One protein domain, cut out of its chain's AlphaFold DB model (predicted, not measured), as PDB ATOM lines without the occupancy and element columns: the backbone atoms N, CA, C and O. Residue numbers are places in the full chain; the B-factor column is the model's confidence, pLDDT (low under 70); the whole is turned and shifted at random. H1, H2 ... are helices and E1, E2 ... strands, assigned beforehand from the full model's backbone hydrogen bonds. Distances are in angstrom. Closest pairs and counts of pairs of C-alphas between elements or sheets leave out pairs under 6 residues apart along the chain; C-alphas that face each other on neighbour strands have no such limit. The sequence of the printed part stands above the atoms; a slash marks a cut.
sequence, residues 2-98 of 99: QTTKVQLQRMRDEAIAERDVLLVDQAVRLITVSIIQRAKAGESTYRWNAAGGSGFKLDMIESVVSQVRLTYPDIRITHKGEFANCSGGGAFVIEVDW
ATOM      1  N   GLN A   2     125.193 130.083  64.356       58.94
ATOM      2  CA  GLN A   2     125.205 129.786  65.807       58.94
ATOM      3  C   GLN A   2     126.280 130.557  66.596       58.94
ATOM      4  O   GLN A   2     126.075 130.872  67.764       58.94
ATOM      5  N   THR A   3     127.397 130.899  65.953       63.06
ATOM      6  CA  THR A   3     128.589 131.483  66.589       63.06
ATOM      7  C   THR A   3     128.310 132.835  67.251       63.06
ATOM      8  O   THR A   3     128.744 133.079  68.372       63.06
ATOM      9  N   THR A   4     127.495 133.677  66.613       78.06
ATOM     10  CA  THR A   4     127.166 135.024  67.100       78.06
ATOM     11  C   THR A   4     126.268 134.992  68.340       78.06
ATOM     12  O   THR A   4     126.447 135.787  69.254       78.06
ATOM     13  N   LYS A   5     125.324 134.042  68.417       81.50
ATOM     14  CA  LYS A   5     124.414 133.910  69.568       81.50
ATOM     15  C   LYS A   5     125.151 133.420  70.818       81.50
ATOM     16  O   LYS A   5     124.883 133.910  71.908       81.50
ATOM     17  N   VAL A   6     126.098 132.493  70.650       85.12
ATOM     18  CA  VAL A   6     126.946 131.998  71.749       85.12
ATOM     19  C   VAL A   6     127.879 133.099  72.262       85.12
ATOM     20  O   VAL A   6     128.009 133.264  73.471       85.12
ATOM     21  N   GLN A   7     128.472 133.900  71.369       84.19
ATOM     22  CA  GLN A   7     129.305 135.045  71.762       84.19
ATOM     23  C   GLN A   7     128.513 136.108  72.533       84.19
ATOM     24  O   GLN A   7     128.957 136.545  73.590       84.19
ATOM     25  N   LEU A   8     127.319 136.476  72.057       84.19
ATOM     26  CA  LEU A   8     126.456 137.441  72.747       84.19
ATOM     27  C   LEU A   8     126.011 136.945  74.128       84.19
ATOM     28  O   LEU A   8     125.951 137.732  75.070       84.19
ATOM     29  N   GLN A   9     125.725 135.647  74.261       87.56
ATOM     30  CA  GLN A   9     125.376 135.057  75.550       87.56
ATOM     31  C   GLN A   9     126.551 135.132  76.530       87.56
ATOM     32  O   GLN A   9     126.374 135.581  77.656       87.56
ATOM     33  N   ARG A  10     127.762 134.793  76.077       88.38
ATOM     34  CA  ARG A  10     128.970 134.877  76.902       88.38
ATOM     35  C   ARG A  10     129.265 136.304  77.370       88.38
ATOM     36  O   ARG A  10     129.507 136.503  78.550       88.38
ATOM     37  N   MET A  11     129.182 137.291  76.475       87.44
ATOM     38  CA  MET A  11     129.377 138.703  76.838       87.44
ATOM     39  C   MET A  11     128.349 139.176  77.870       87.44
ATOM     40  O   MET A  11     128.670 139.959  78.759       87.44
ATOM     41  N   ARG A  12     127.105 138.696  77.765       84.56
ATOM     42  CA  ARG A  12     126.063 138.985  78.753       84.56
ATOM     43  C   ARG A  12     126.393 138.363  80.108       84.56
ATOM     44  O   ARG A  12     126.240 139.040  81.118       84.56
ATOM     45  N   ASP A  13     126.815 137.104  80.131       83.25
ATOM     46  CA  ASP A  13     127.135 136.394  81.371       83.25
ATOM     47  C   ASP A  13     128.367 137.014  82.063       83.25
ATOM     48  O   ASP A  13     128.353 137.205  83.277       83.25
ATOM     49  N   GLU A  14     129.385 137.424  81.296       85.12
ATOM     50  CA  GLU A  14     130.555 138.170  81.788       85.12
ATOM     51  C   GLU A  14     130.148 139.535  82.372       85.12
ATOM     52  O   GLU A  14     130.510 139.851  83.505       85.12
ATOM     53  N   ALA A  15     129.308 140.305  81.671       79.38
ATOM     54  CA  ALA A  15     128.813 141.591  82.168       79.38
ATOM     55  C   ALA A  15     127.947 141.455  83.437       79.38
ATOM     56  O   ALA A  15     127.979 142.320  84.314       79.38
ATOM     57  N   ILE A  16     127.166 140.375  83.556       77.00
ATOM     58  CA  ILE A  16     126.408 140.069  84.778       77.00
ATOM     59  C   ILE A  16     127.370 139.756  85.926       77.00
ATOM     60  O   ILE A  16     127.203 140.308  87.012       77.00
ATOM     61  N   ALA A  17     128.390 138.930  85.685       75.44
ATOM     62  CA  ALA A  17     129.381 138.588  86.698       75.44
ATOM     63  C   ALA A  17     130.149 139.825  87.197       75.44
ATOM     64  O   ALA A  17     130.289 140.007  88.405       75.44
ATOM     65  N   GLU A  18     130.588 140.711  86.298       73.25
ATOM     66  CA  GLU A  18     131.247 141.973  86.666       73.25
ATOM     67  C   GLU A  18     130.337 142.875  87.505       73.25
ATOM     68  O   GLU A  18     130.758 143.420  88.529       73.25
ATOM     69  N   ARG A  19     129.067 143.009  87.104       73.00
ATOM     70  CA  ARG A  19     128.085 143.790  87.860       73.00
ATOM     71  C   ARG A  19     127.886 143.225  89.262       73.00
ATOM     72  O   ARG A  19     127.829 143.993  90.220       73.00
ATOM     73  N   ASP A  20     127.779 141.909  89.383       69.50
ATOM     74  CA  ASP A  20     127.588 141.257  90.672       69.50
ATOM     75  C   ASP A  20     128.816 141.474  91.574       69.50
ATOM     76  O   ASP A  20     128.646 141.841  92.732       69.50
ATOM     77  N   VAL A  21     130.045 141.388  91.050       71.50
ATOM     78  CA  VAL A  21     131.270 141.718  91.809       71.50
ATOM     79  C   VAL A  21     131.256 143.164  92.323       71.50
ATOM     80  O   VAL A  21     131.598 143.412  93.480       71.50
ATOM     81  N   LEU A  22     130.828 144.125  91.502       71.44
ATOM     82  CA  LEU A  22     130.761 145.537  91.900       71.44
ATOM     83  C   LEU A  22     129.712 145.798  92.988       71.44
ATOM     84  O   LEU A  22     129.982 146.537  93.936       71.44
ATOM     85  N   LEU A  23     128.528 145.191  92.872       69.12
ATOM     86  CA  LEU A  23     127.465 145.311  93.878       69.12
ATOM     87  C   LEU A  23     127.913 144.752  95.231       69.12
ATOM     88  O   LEU A  23     127.591 145.306  96.283       69.12
ATOM     89  N   VAL A  24     128.702 143.686  95.191       68.88
ATOM     90  CA  VAL A  24     129.276 143.040  96.366       68.88
ATOM     91  C   VAL A  24     130.318 143.920  97.041       68.88
ATOM     92  O   VAL A  24     130.214 144.161  98.243       68.88
ATOM     93  N   ASP A  25     131.279 144.458  96.286       76.31
ATOM     94  CA  ASP A  25     132.307 145.347  96.844       76.31
ATOM     95  C   ASP A  25     131.681 146.601  97.476       76.31
ATOM     96  O   ASP A  25     132.047 147.011  98.580       76.31
ATOM     97  N   GLN A  26     130.667 147.183  96.828       80.94
ATOM     98  CA  GLN A  26     129.931 148.319  97.384       80.94
ATOM     99  C   GLN A  26     129.232 147.970  98.699       80.94
ATOM    100  O   GLN A  26     129.322 148.733  99.664       80.94
ATOM    101  N   ALA A  27     128.558 146.823  98.761       74.31
ATOM    102  CA  ALA A  27     127.846 146.410  99.959       74.31
ATOM    103  C   ALA A  27     128.812 146.136 101.127       74.31
ATOM    104  O   ALA A  27     128.576 146.628 102.232       74.31
ATOM    105  N   VAL A  28     129.941 145.461 100.873       81.19
ATOM    106  CA  VAL A  28     131.023 145.259 101.856       81.19
ATOM    107  C   VAL A  28     131.499 146.599 102.415       81.19
ATOM    108  O   VAL A  28     131.520 146.787 103.631       81.19
ATOM    109  N   ARG A  29     131.811 147.569 101.546       82.69
ATOM    110  CA  ARG A  29     132.271 148.899 101.977       82.69
ATOM    111  C   ARG A  29     131.238 149.626 102.831       82.69
ATOM    112  O   ARG A  29     131.604 150.200 103.853       82.69
ATOM    113  N   LEU A  30     129.964 149.611 102.437       83.00
ATOM    114  CA  LEU A  30     128.892 150.276 103.185       83.00
ATOM    115  C   LEU A  30     128.738 149.700 104.598       83.00
ATOM    116  O   LEU A  30     128.594 150.457 105.562       83.00
ATOM    117  N   ILE A  31     128.812 148.376 104.736       82.31
ATOM    118  CA  ILE A  31     128.740 147.705 106.038       82.31
ATOM    119  C   ILE A  31     129.974 148.043 106.874       82.31
ATOM    120  O   ILE A  31     129.829 148.461 108.022       82.31
ATOM    121  N   THR A  32     131.178 147.945 106.299       83.38
ATOM    122  CA  THR A  32     132.430 148.312 106.976       83.38
ATOM    123  C   THR A  32     132.379 149.756 107.486       83.38
ATOM    124  O   THR A  32     132.662 150.006 108.657       83.38
ATOM    125  N   VAL A  33     131.946 150.709 106.654       86.38
ATOM    126  CA  VAL A  33     131.784 152.118 107.055       86.38
ATOM    127  C   VAL A  33     130.775 152.257 108.193       86.38
ATOM    128  O   VAL A  33     131.055 152.969 109.156       86.38
ATOM    129  N   SER A  34     129.640 151.560 108.121       86.12
ATOM    130  CA  SER A  34     128.608 151.600 109.164       86.12
ATOM    131  C   SER A  34     129.131 151.090 110.510       86.12
ATOM    132  O   SER A  34     128.889 151.716 111.541       86.12
ATOM    133  N   ILE A  35     129.891 149.991 110.501       84.81
ATOM    134  CA  ILE A  35     130.532 149.429 111.698       84.81
ATOM    135  C   ILE A  35     131.517 150.439 112.291       84.81
ATOM    136  O   ILE A  35     131.445 150.753 113.476       84.81
ATOM    137  N   ILE A  36     132.403 150.999 111.464       83.31
ATOM    138  CA  ILE A  36     133.414 151.968 111.907       83.31
ATOM    139  C   ILE A  36     132.758 153.234 112.481       83.31
ATOM    140  O   ILE A  36     133.215 153.766 113.490       83.31
ATOM    141  N   GLN A  37     131.692 153.742 111.856       86.75
ATOM    142  CA  GLN A  37     130.995 154.938 112.336       86.75
ATOM    143  C   GLN A  37     130.346 154.717 113.703       86.75
ATOM    144  O   GLN A  37     130.470 155.575 114.574       86.75
ATOM    145  N   ARG A  38     129.712 153.561 113.915       85.69
ATOM    146  CA  ARG A  38     129.109 153.209 115.207       85.69
ATOM    147  C   ARG A  38     130.150 152.987 116.297       85.69
ATOM    148  O   ARG A  38     129.970 153.476 117.408       85.69
ATOM    149  N   ALA A  39     131.282 152.376 115.947       80.38
ATOM    150  CA  ALA A  39     132.439 152.277 116.835       80.38
ATOM    151  C   ALA A  39     132.907 153.668 117.299       80.38
ATOM    152  O   ALA A  39     133.088 153.915 118.486       80.38
ATOM    153  N   LYS A  40     133.047 154.616 116.359       83.88
ATOM    154  CA  LYS A  40     133.430 156.009 116.658       83.88
ATOM    155  C   LYS A  40     132.391 156.760 117.490       83.88
ATOM    156  O   LYS A  40     132.765 157.668 118.224       83.88
ATOM    157  N   ALA A  41     131.115 156.402 117.370       86.62
ATOM    158  CA  ALA A  41     130.041 156.961 118.186       86.62
ATOM    159  C   ALA A  41     130.025 156.411 119.626       86.62
ATOM    160  O   ALA A  41     129.253 156.904 120.446       86.62
ATOM    161  N   GLY A  42     130.870 155.422 119.945       81.88
ATOM    162  CA  GLY A  42     130.908 154.781 121.258       81.88
ATOM    163  C   GLY A  42     129.771 153.781 121.483       81.88
ATOM    164  O   GLY A  42     129.424 153.513 122.632       81.88
ATOM    165  N   GLU A  43     129.164 153.247 120.416       84.19
ATOM    166  CA  GLU A  43     128.228 152.126 120.552       84.19
ATOM    167  C   GLU A  43     128.973 150.884 121.066       84.19
ATOM    168  O   GLU A  43     130.128 150.656 120.719       84.19
ATOM    169  N   SER A  44     128.306 150.079 121.899       77.19
ATOM    170  CA  SER A  44     128.865 148.845 122.473       77.19
ATOM    171  C   SER A  44     128.572 147.596 121.644       77.19
ATOM    172  O   SER A  44     129.338 146.640 121.703       77.19
ATOM    173  N   THR A  45     127.537 147.627 120.798       79.88
ATOM    174  CA  THR A  45     127.239 146.535 119.860       79.88
ATOM    175  C   THR A  45     126.656 147.022 118.533       79.88
ATOM    176  O   THR A  45     125.819 147.926 118.531       79.88
ATOM    177  N   TYR A  46     127.016 146.387 117.415       83.31
ATOM    178  CA  TYR A  46     126.336 146.562 116.127       83.31
ATOM    179  C   TYR A  46     125.690 145.270 115.675       83.31
ATOM    180  O   TYR A  46     126.304 144.208 115.728       83.31
ATOM    181  N   ARG A  47     124.469 145.387 115.151       82.00
ATOM    182  CA  ARG A  47     123.770 144.295 114.487       82.00
ATOM    183  C   ARG A  47     123.358 144.715 113.088       82.00
ATOM    184  O   ARG A  47     122.550 145.632 112.930       82.00
ATOM    185  N   TRP A  48     123.864 144.008 112.088       78.44
ATOM    186  CA  TRP A  48     123.375 144.118 110.719       78.44
ATOM    187  C   TRP A  48     122.662 142.847 110.302       78.44
ATOM    188  O   TRP A  48     123.191 141.761 110.513       78.44
ATOM    189  N   ASN A  49     121.487 142.996 109.695       74.94
ATOM    190  CA  ASN A  49     120.727 141.896 109.121       74.94
ATOM    191  C   ASN A  49     120.633 142.122 107.618       74.94
ATOM    192  O   ASN A  49     120.133 143.166 107.189       74.94
ATOM    193  N   ALA A  50     121.023 141.137 106.824       69.00
ATOM    194  CA  ALA A  50     120.621 141.148 105.433       69.00
ATOM    195  C   ALA A  50     119.297 140.432 105.245       69.00
ATOM    196  O   ALA A  50     119.063 139.342 105.772       69.00
ATOM    197  N   ALA A  51     118.447 141.053 104.438       60.81
ATOM    198  CA  ALA A  51     117.234 140.421 103.969       60.81
ATOM    199  C   ALA A  51     117.574 139.190 103.109       60.81
ATOM    200  O   ALA A  51     118.546 139.197 102.340       60.81
ATOM    201  N   GLY A  52     116.752 138.144 103.229       54.75
ATOM    202  CA  GLY A  52     116.798 137.004 102.317       54.75
ATOM    203  C   GLY A  52     116.646 137.474 100.867       54.75
ATOM    204  O   GLY A  52     115.927 138.434 100.590       54.75
ATOM    205  N   GLY A  53     117.380 136.850  99.951       56.12
ATOM    206  CA  GLY A  53     117.462 137.276  98.549       56.12
ATOM    207  C   GLY A  53     118.481 138.383  98.254       56.12
ATOM    208  O   GLY A  53     118.616 138.775  97.099       56.12
ATOM    209  N   SER A  54     119.248 138.850  99.246       59.75
ATOM    210  CA  SER A  54     120.286 139.885  99.066       59.75
ATOM    211  C   SER A  54     121.481 139.462  98.200       59.75
ATOM    212  O   SER A  54     122.337 140.288  97.900       59.75
ATOM    213  N   GLY A  55     121.575 138.182  97.817       63.81
ATOM    214  CA  GLY A  55     122.704 137.648  97.047       63.81
ATOM    215  C   GLY A  55     124.037 137.667  97.803       63.81
ATOM    216  O   GLY A  55     125.062 137.289  97.238       63.81
ATOM    217  N   PHE A  56     124.028 138.081  99.072       67.19
ATOM    218  CA  PHE A  56     125.220 138.145  99.894       67.19
ATOM    219  C   PHE A  56     125.683 136.734 100.258       67.19
ATOM    220  O   PHE A  56     124.881 135.872 100.633       67.19
ATOM    221  N   LYS A  57     126.986 136.505 100.148       71.88
ATOM    222  CA  LYS A  57     127.619 135.202 100.366       71.88
ATOM    223  C   LYS A  57     128.598 135.277 101.541       71.88
ATOM    224  O   LYS A  57     128.897 136.354 102.052       71.88
ATOM    225  N   LEU A  58     129.069 134.111 101.987       69.38
ATOM    226  CA  LEU A  58     129.982 133.987 103.129       69.38
ATOM    227  C   LEU A  58     131.298 134.751 102.922       69.38
ATOM    228  O   LEU A  58     131.747 135.441 103.829       69.38
ATOM    229  N   ASP A  59     131.875 134.661 101.726       73.00
ATOM    230  CA  ASP A  59     133.112 135.347 101.325       73.00
ATOM    231  C   ASP A  59     133.030 136.871 101.523       73.00
ATOM    232  O   ASP A  59     133.983 137.515 101.961       73.00
ATOM    233  N   MET A  60     131.857 137.457 101.289       76.00
ATOM    234  CA  MET A  60     131.606 138.878 101.534       76.00
ATOM    235  C   MET A  60     131.646 139.214 103.027       76.00
ATOM    236  O   MET A  60     132.188 140.248 103.415       76.00
ATOM    237  N   ILE A  61     131.103 138.337 103.878       74.12
ATOM    238  CA  ILE A  61     131.137 138.496 105.339       74.12
ATOM    239  C   ILE A  61     132.582 138.409 105.832       74.12
ATOM    240  O   ILE A  61     133.012 139.256 106.614       74.12
ATOM    241  N   GLU A  62     133.353 137.440 105.339       77.62
ATOM    242  CA  GLU A  62     134.776 137.303 105.662       77.62
ATOM    243  C   GLU A  62     135.578 138.546 105.251       77.62
ATOM    244  O   GLU A  62     136.443 139.005 106.005       77.62
ATOM    245  N   SER A  63     135.244 139.153 104.106       82.38
ATOM    246  CA  SER A  63     135.842 140.417 103.669       82.38
ATOM    247  C   SER A  63     135.492 141.580 104.605       82.38
ATOM    248  O   SER A  63     136.389 142.328 104.997       82.38
ATOM    249  N   VAL A  64     134.225 141.725 105.021       80.31
ATOM    250  CA  VAL A  64     133.816 142.744 106.013       80.31
ATOM    251  C   VAL A  64     134.586 142.553 107.321       80.31
ATOM    252  O   VAL A  64     135.192 143.496 107.827       80.31
ATOM    253  N   VAL A  65     134.615 141.327 107.852       79.69
ATOM    254  CA  VAL A  65     135.319 140.993 109.100       79.69
ATOM    255  C   VAL A  65     136.802 141.349 108.997       79.69
ATOM    256  O   VAL A  65     137.349 141.973 109.905       79.69
ATOM    257  N   SER A  66     137.444 140.994 107.883       83.56
ATOM    258  CA  SER A  66     138.863 141.276 107.648       83.56
ATOM    259  C   SER A  66     139.143 142.779 107.590       83.56
ATOM    260  O   SER A  66     140.055 143.257 108.260       83.56
ATOM    261  N   GLN A  67     138.333 143.548 106.856       82.88
ATOM    262  CA  GLN A  67     138.499 145.003 106.751       82.88
ATOM    263  C   GLN A  67     138.281 145.720 108.088       82.88
ATOM    264  O   GLN A  67     139.030 146.636 108.435       82.88
ATOM    265  N   VAL A  68     137.280 145.297 108.862       80.62
ATOM    266  CA  VAL A  68     137.019 145.878 110.182       80.62
ATOM    267  C   VAL A  68     138.169 145.560 111.139       80.62
ATOM    268  O   VAL A  68     138.645 146.473 111.805       80.62
ATOM    269  N   ARG A  69     138.685 144.322 111.150       82.62
ATOM    270  CA  ARG A  69     139.843 143.929 111.977       82.62
ATOM    271  C   ARG A  69     141.128 144.676 111.625       82.62
ATOM    272  O   ARG A  69     141.913 144.966 112.518       82.62
ATOM    273  N   LEU A  70     141.341 145.031 110.355       82.94
ATOM    274  CA  LEU A  70     142.469 145.888 109.962       82.94
ATOM    275  C   LEU A  70     142.387 147.286 110.592       82.94
ATOM    276  O   LEU A  70     143.416 147.911 110.829       82.94
ATOM    277  N   THR A  71     141.174 147.777 110.851       79.44
ATOM    278  CA  THR A  71     140.949 149.100 111.452       79.44
ATOM    279  C   THR A  71     140.890 149.034 112.981       79.44
ATOM    280  O   THR A  71     141.392 149.926 113.656       79.44
ATOM    281  N   TYR A  72     140.285 147.975 113.520       79.00
ATOM    282  CA  TYR A  72     140.081 147.733 114.945       79.00
ATOM    283  C   TYR A  72     140.515 146.296 115.270       79.00
ATOM    284  O   TYR A  72     139.693 145.389 115.201       79.00
ATOM    285  N   PRO A  73     141.796 146.047 115.582       79.25
ATOM    286  CA  PRO A  73     142.308 144.684 115.754       79.25
ATOM    287  C   PRO A  73     141.724 143.963 116.977       79.25
ATOM    288  O   PRO A  73     141.585 142.742 116.951       79.25
ATOM    289  N   ASP A  74     141.325 144.716 118.002       78.25
ATOM    290  CA  ASP A  74     140.830 144.179 119.276       78.25
ATOM    291  C   ASP A  74     139.318 143.896 119.274       78.25
ATOM    292  O   ASP A  74     138.764 143.411 120.257       78.25
ATOM    293  N   ILE A  75     138.627 144.182 118.166       75.50
ATOM    294  CA  ILE A  75     137.174 144.043 118.067       75.50
ATOM    295  C   ILE A  75     136.742 142.580 117.948       75.50
ATOM    296  O   ILE A  75     137.242 141.808 117.116       75.50
ATOM    297  N   ARG A  76     135.730 142.191 118.722       78.19
ATOM    298  CA  ARG A  76     135.156 140.853 118.629       78.19
ATOM    299  C   ARG A  76     133.980 140.863 117.661       78.19
ATOM    300  O   ARG A  76     132.873 141.268 117.988       78.19
ATOM    301  N   ILE A  77     134.208 140.360 116.451       74.94
ATOM    302  CA  ILE A  77     133.138 140.177 115.461       74.94
ATOM    303  C   ILE A  77     132.652 138.737 115.506       74.94
ATOM    304  O   ILE A  77     133.435 137.802 115.324       74.94
ATOM    305  N   THR A  78     131.352 138.567 115.706       74.56
ATOM    306  CA  THR A  78     130.653 137.293 115.556       74.56
ATOM    307  C   THR A  78     129.643 137.412 114.423       74.56
ATOM    308  O   THR A  78     128.965 138.421 114.272       74.56
ATOM    309  N   HIS A  79     129.538 136.397 113.578       71.00
ATOM    310  CA  HIS A  79     128.496 136.351 112.558       71.00
ATOM    311  C   HIS A  79     127.710 135.057 112.721       71.00
ATOM    312  O   HIS A  79     128.281 133.987 112.929       71.00
ATOM    313  N   LYS A  80     126.383 135.161 112.655       64.38
ATOM    314  CA  LYS A  80     125.458 134.028 112.722       64.38
ATOM    315  C   LYS A  80     124.621 134.046 111.450       64.38
ATOM    316  O   LYS A  80     123.992 135.052 111.129       64.38
ATOM    317  N   GLY A  81     124.626 132.944 110.714       58.97
ATOM    318  CA  GLY A  81     123.839 132.804 109.496       58.97
ATOM    319  C   GLY A  81     123.653 131.337 109.153       58.97
ATOM    320  O   GLY A  81     124.603 130.559 109.220       58.97
ATOM    321  N   GLU A  82     122.428 130.966 108.799       52.47
ATOM    322  CA  GLU A  82     122.157 129.688 108.156       52.47
ATOM    323  C   GLU A  82     122.338 129.874 106.651       52.47
ATOM    324  O   GLU A  82     121.580 130.592 105.993       52.47
ATOM    325  N   PHE A  83     123.343 129.202 106.088       52.75
ATOM    326  CA  PHE A  83     123.416 128.973 104.648       52.75
ATOM    327  C   PHE A  83     122.361 127.931 104.294       52.75
ATOM    328  O   PHE A  83     122.669 126.761 104.078       52.75
ATOM    329  N   ALA A  84     121.089 128.328 104.286       43.09
ATOM    330  CA  ALA A  84     120.069 127.496 103.682       43.09
ATOM    331  C   ALA A  84     120.421 127.396 102.192       43.09
ATOM    332  O   ALA A  84     120.263 128.361 101.444       43.09
ATOM    333  N   ASN A  85     120.974 126.244 101.798       42.38
ATOM    334  CA  ASN A  85     121.241 125.828 100.425       42.38
ATOM    335  C   ASN A  85     119.942 125.886  99.621       42.38
ATOM    336  O   ASN A  85     119.268 124.882  99.434       42.38
ATOM    337  N   CYS A  86     119.561 127.068  99.173       33.88
ATOM    338  CA  CYS A  86     118.491 127.294  98.233       33.88
ATOM    339  C   CYS A  86     118.833 128.580  97.494       33.88
ATOM    340  O   CYS A  86     119.338 129.543  98.064       33.88
ATOM    341  N   SER A  87     118.529 128.570  96.213       46.19
ATOM    342  CA  SER A  87     118.588 129.609  95.185       46.19
ATOM    343  C   SER A  87     117.930 130.971  95.520       46.19
ATOM    344  O   SER A  87     117.473 131.657  94.614       46.19
ATOM    345  N   GLY A  88     117.856 131.381  96.792       45.28
ATOM    346  CA  GLY A  88     117.066 132.517  97.276       45.28
ATOM    347  C   GLY A  88     117.708 133.381  98.366       45.28
ATOM    348  O   GLY A  88     116.986 134.155  98.976       45.28
ATOM    349  N   GLY A  89     119.025 133.305  98.595       52.06
ATOM    350  CA  GLY A  89     119.769 134.214  99.485       52.06
ATOM    351  C   GLY A  89     119.457 134.027 100.976       52.06
ATOM    352  O   GLY A  89     118.354 134.316 101.432       52.06
ATOM    353  N   GLY A  90     120.443 133.563 101.743       54.56
ATOM    354  CA  GLY A  90     120.304 133.368 103.187       54.56
ATOM    355  C   GLY A  90     120.109 134.687 103.940       54.56
ATOM    356  O   GLY A  90     120.616 135.732 103.532       54.56
ATOM    357  N   ALA A  91     119.379 134.633 105.053       59.28
ATOM    358  CA  ALA A  91     119.385 135.704 106.040       59.28
ATOM    359  C   ALA A  91     120.631 135.539 106.915       59.28
ATOM    360  O   ALA A  91     120.897 134.453 107.432       59.28
ATOM    361  N   PHE A  92     121.398 136.609 107.086       66.50
ATOM    362  CA  PHE A  92     122.586 136.574 107.927       66.50
ATOM    363  C   PHE A  92     122.661 137.801 108.816       66.50
ATOM    364  O   PHE A  92     122.146 138.874 108.490       66.50
ATOM    365  N   VAL A  93     123.300 137.591 109.963       70.31
ATOM    366  CA  VAL A  93     123.433 138.569 111.027       70.31
ATOM    367  C   VAL A  93     124.912 138.752 111.346       70.31
ATOM    368  O   VAL A  93     125.598 137.785 111.687       70.31
ATOM    369  N   ILE A  94     125.401 139.987 111.253       75.56
ATOM    370  CA  ILE A  94     126.721 140.376 111.764       75.56
ATOM    371  C   ILE A  94     126.501 141.056 113.112       75.56
ATOM    372  O   ILE A  94     125.845 142.095 113.169       75.56
ATOM    373  N   GLU A  95     127.032 140.456 114.174       80.69
ATOM    374  CA  GLU A  95     127.041 140.979 115.539       80.69
ATOM    375  C   GLU A  95     128.474 141.386 115.901       80.69
ATOM    376  O   GLU A  95     129.375 140.553 116.023       80.69
ATOM    377  N   VAL A  96     128.698 142.684 116.049       80.50
ATOM    378  CA  VAL A  96     129.993 143.246 116.427       80.50
ATOM    379  C   VAL A  96     129.927 143.678 117.879       80.50
ATOM    380  O   VAL A  96     129.001 144.401 118.242       80.50
ATOM    381  N   ASP A  97     130.902 143.247 118.667       79.44
ATOM    382  CA  ASP A  97     131.073 143.617 120.066       79.44
ATOM    383  C   ASP A  97     132.406 144.359 120.241       79.44
ATOM    384  O   ASP A  97     133.460 143.888 119.794       79.44
ATOM    385  N   TRP A  98     132.328 145.550 120.836       72.81
ATOM    386  CA  TRP A  98     133.478 146.416 121.116       72.81
ATOM    387  C   TRP A  98     133.931 146.355 122.586       72.81
ATOM    388  O   TRP A  98     134.775 147.162 122.973       72.81
TER     389      TRP A  98
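What this domain is: This is residues 2 to 98 of the 99 residues of an uncharacterized protein of viral metagenome (UniProt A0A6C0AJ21). Look for a small sheet of three strands, E1, E3 and E2, with two helices, H1 and H2, over one face and the other face bare; H1 is so long that its residues 2 to 19 stick out from this body as an arm. H2 packs on residues 24 to 36 of H1, and residues 31 to 39 of H1 reach the sheet. The printed part has 97 residues, with two named helices and three named strands in the order H1, E1, H2, E2, E3; the sheet, in the order E1, E3, E2, is antiparallel, and the class is mixed, helices and strands. The whole is loose, with a radius of gyration of the C-alphas of 16.9 A, and the arm makes the length in the spans of 60 by 26 by 17 A.

How they stand to each other: Begin at the inner strand, E3, residues 92 to 97. On one side is the edge strand E1, residues 45 to 50, antiparallel at 169 degrees; find N 48 and O 94 within hydrogen-bond range at 3.0 A. On the other side is the edge strand E2, residues 76 to 81, antiparallel at 164 degrees and forming a hairpin with E3; find N 78 and O 95 at 2.8 A. H2, residues 58 to 71, is on the sheet over E3 and E2, at a height over the sheet of 10.1 A, and runs along the strands, at 11 degrees to E2 on the local plane; its closest C-alphas to E2 are those of Val 65 and Ile 77, 6.8 A apart. E1, H2 and E2 form a split strand-helix-strand unit, two strands running the same way with E3 between them, and its crossover is right-handed. H1, residues 2 to 40, is on the same face as H2, over E1, giving two layers, helices on one face of a sheet; its closest C-alphas to E1 are those of Ile 35 and Tyr 46, 6.7 A apart. H1 and H2 touch, the C-alphas of Val 28 and Val 64 being closest at 5.6 A, at a steep tilt of 39 degrees, the same way. In H1 and H2 every O i to N i+4 pair is within hydrogen-bond range.

Where its parts are: Find C-alpha 2 at (125.205, 129.786, 65.807); from there H1 runs 57.8 A to C-alpha 40 at (133.430, 156.009, 116.658). E1 covers 16.8 A, H2 20.4 A, E2 16.6 A and E3 16.4 A, ending with C-alpha 97 at (131.073, 143.617, 120.066).

The domain as a whole: The two C-alphas farthest apart are those of Gln 2 and Gly 42, 61.1 A. Without residues 2 to 19, which stand free, the body spans 38 by 24 by 17 A. The printed part has no cut and no long link. Its mean pLDDT is 74.0; among the residues under 70 are 50 to 56 and 80 to 92.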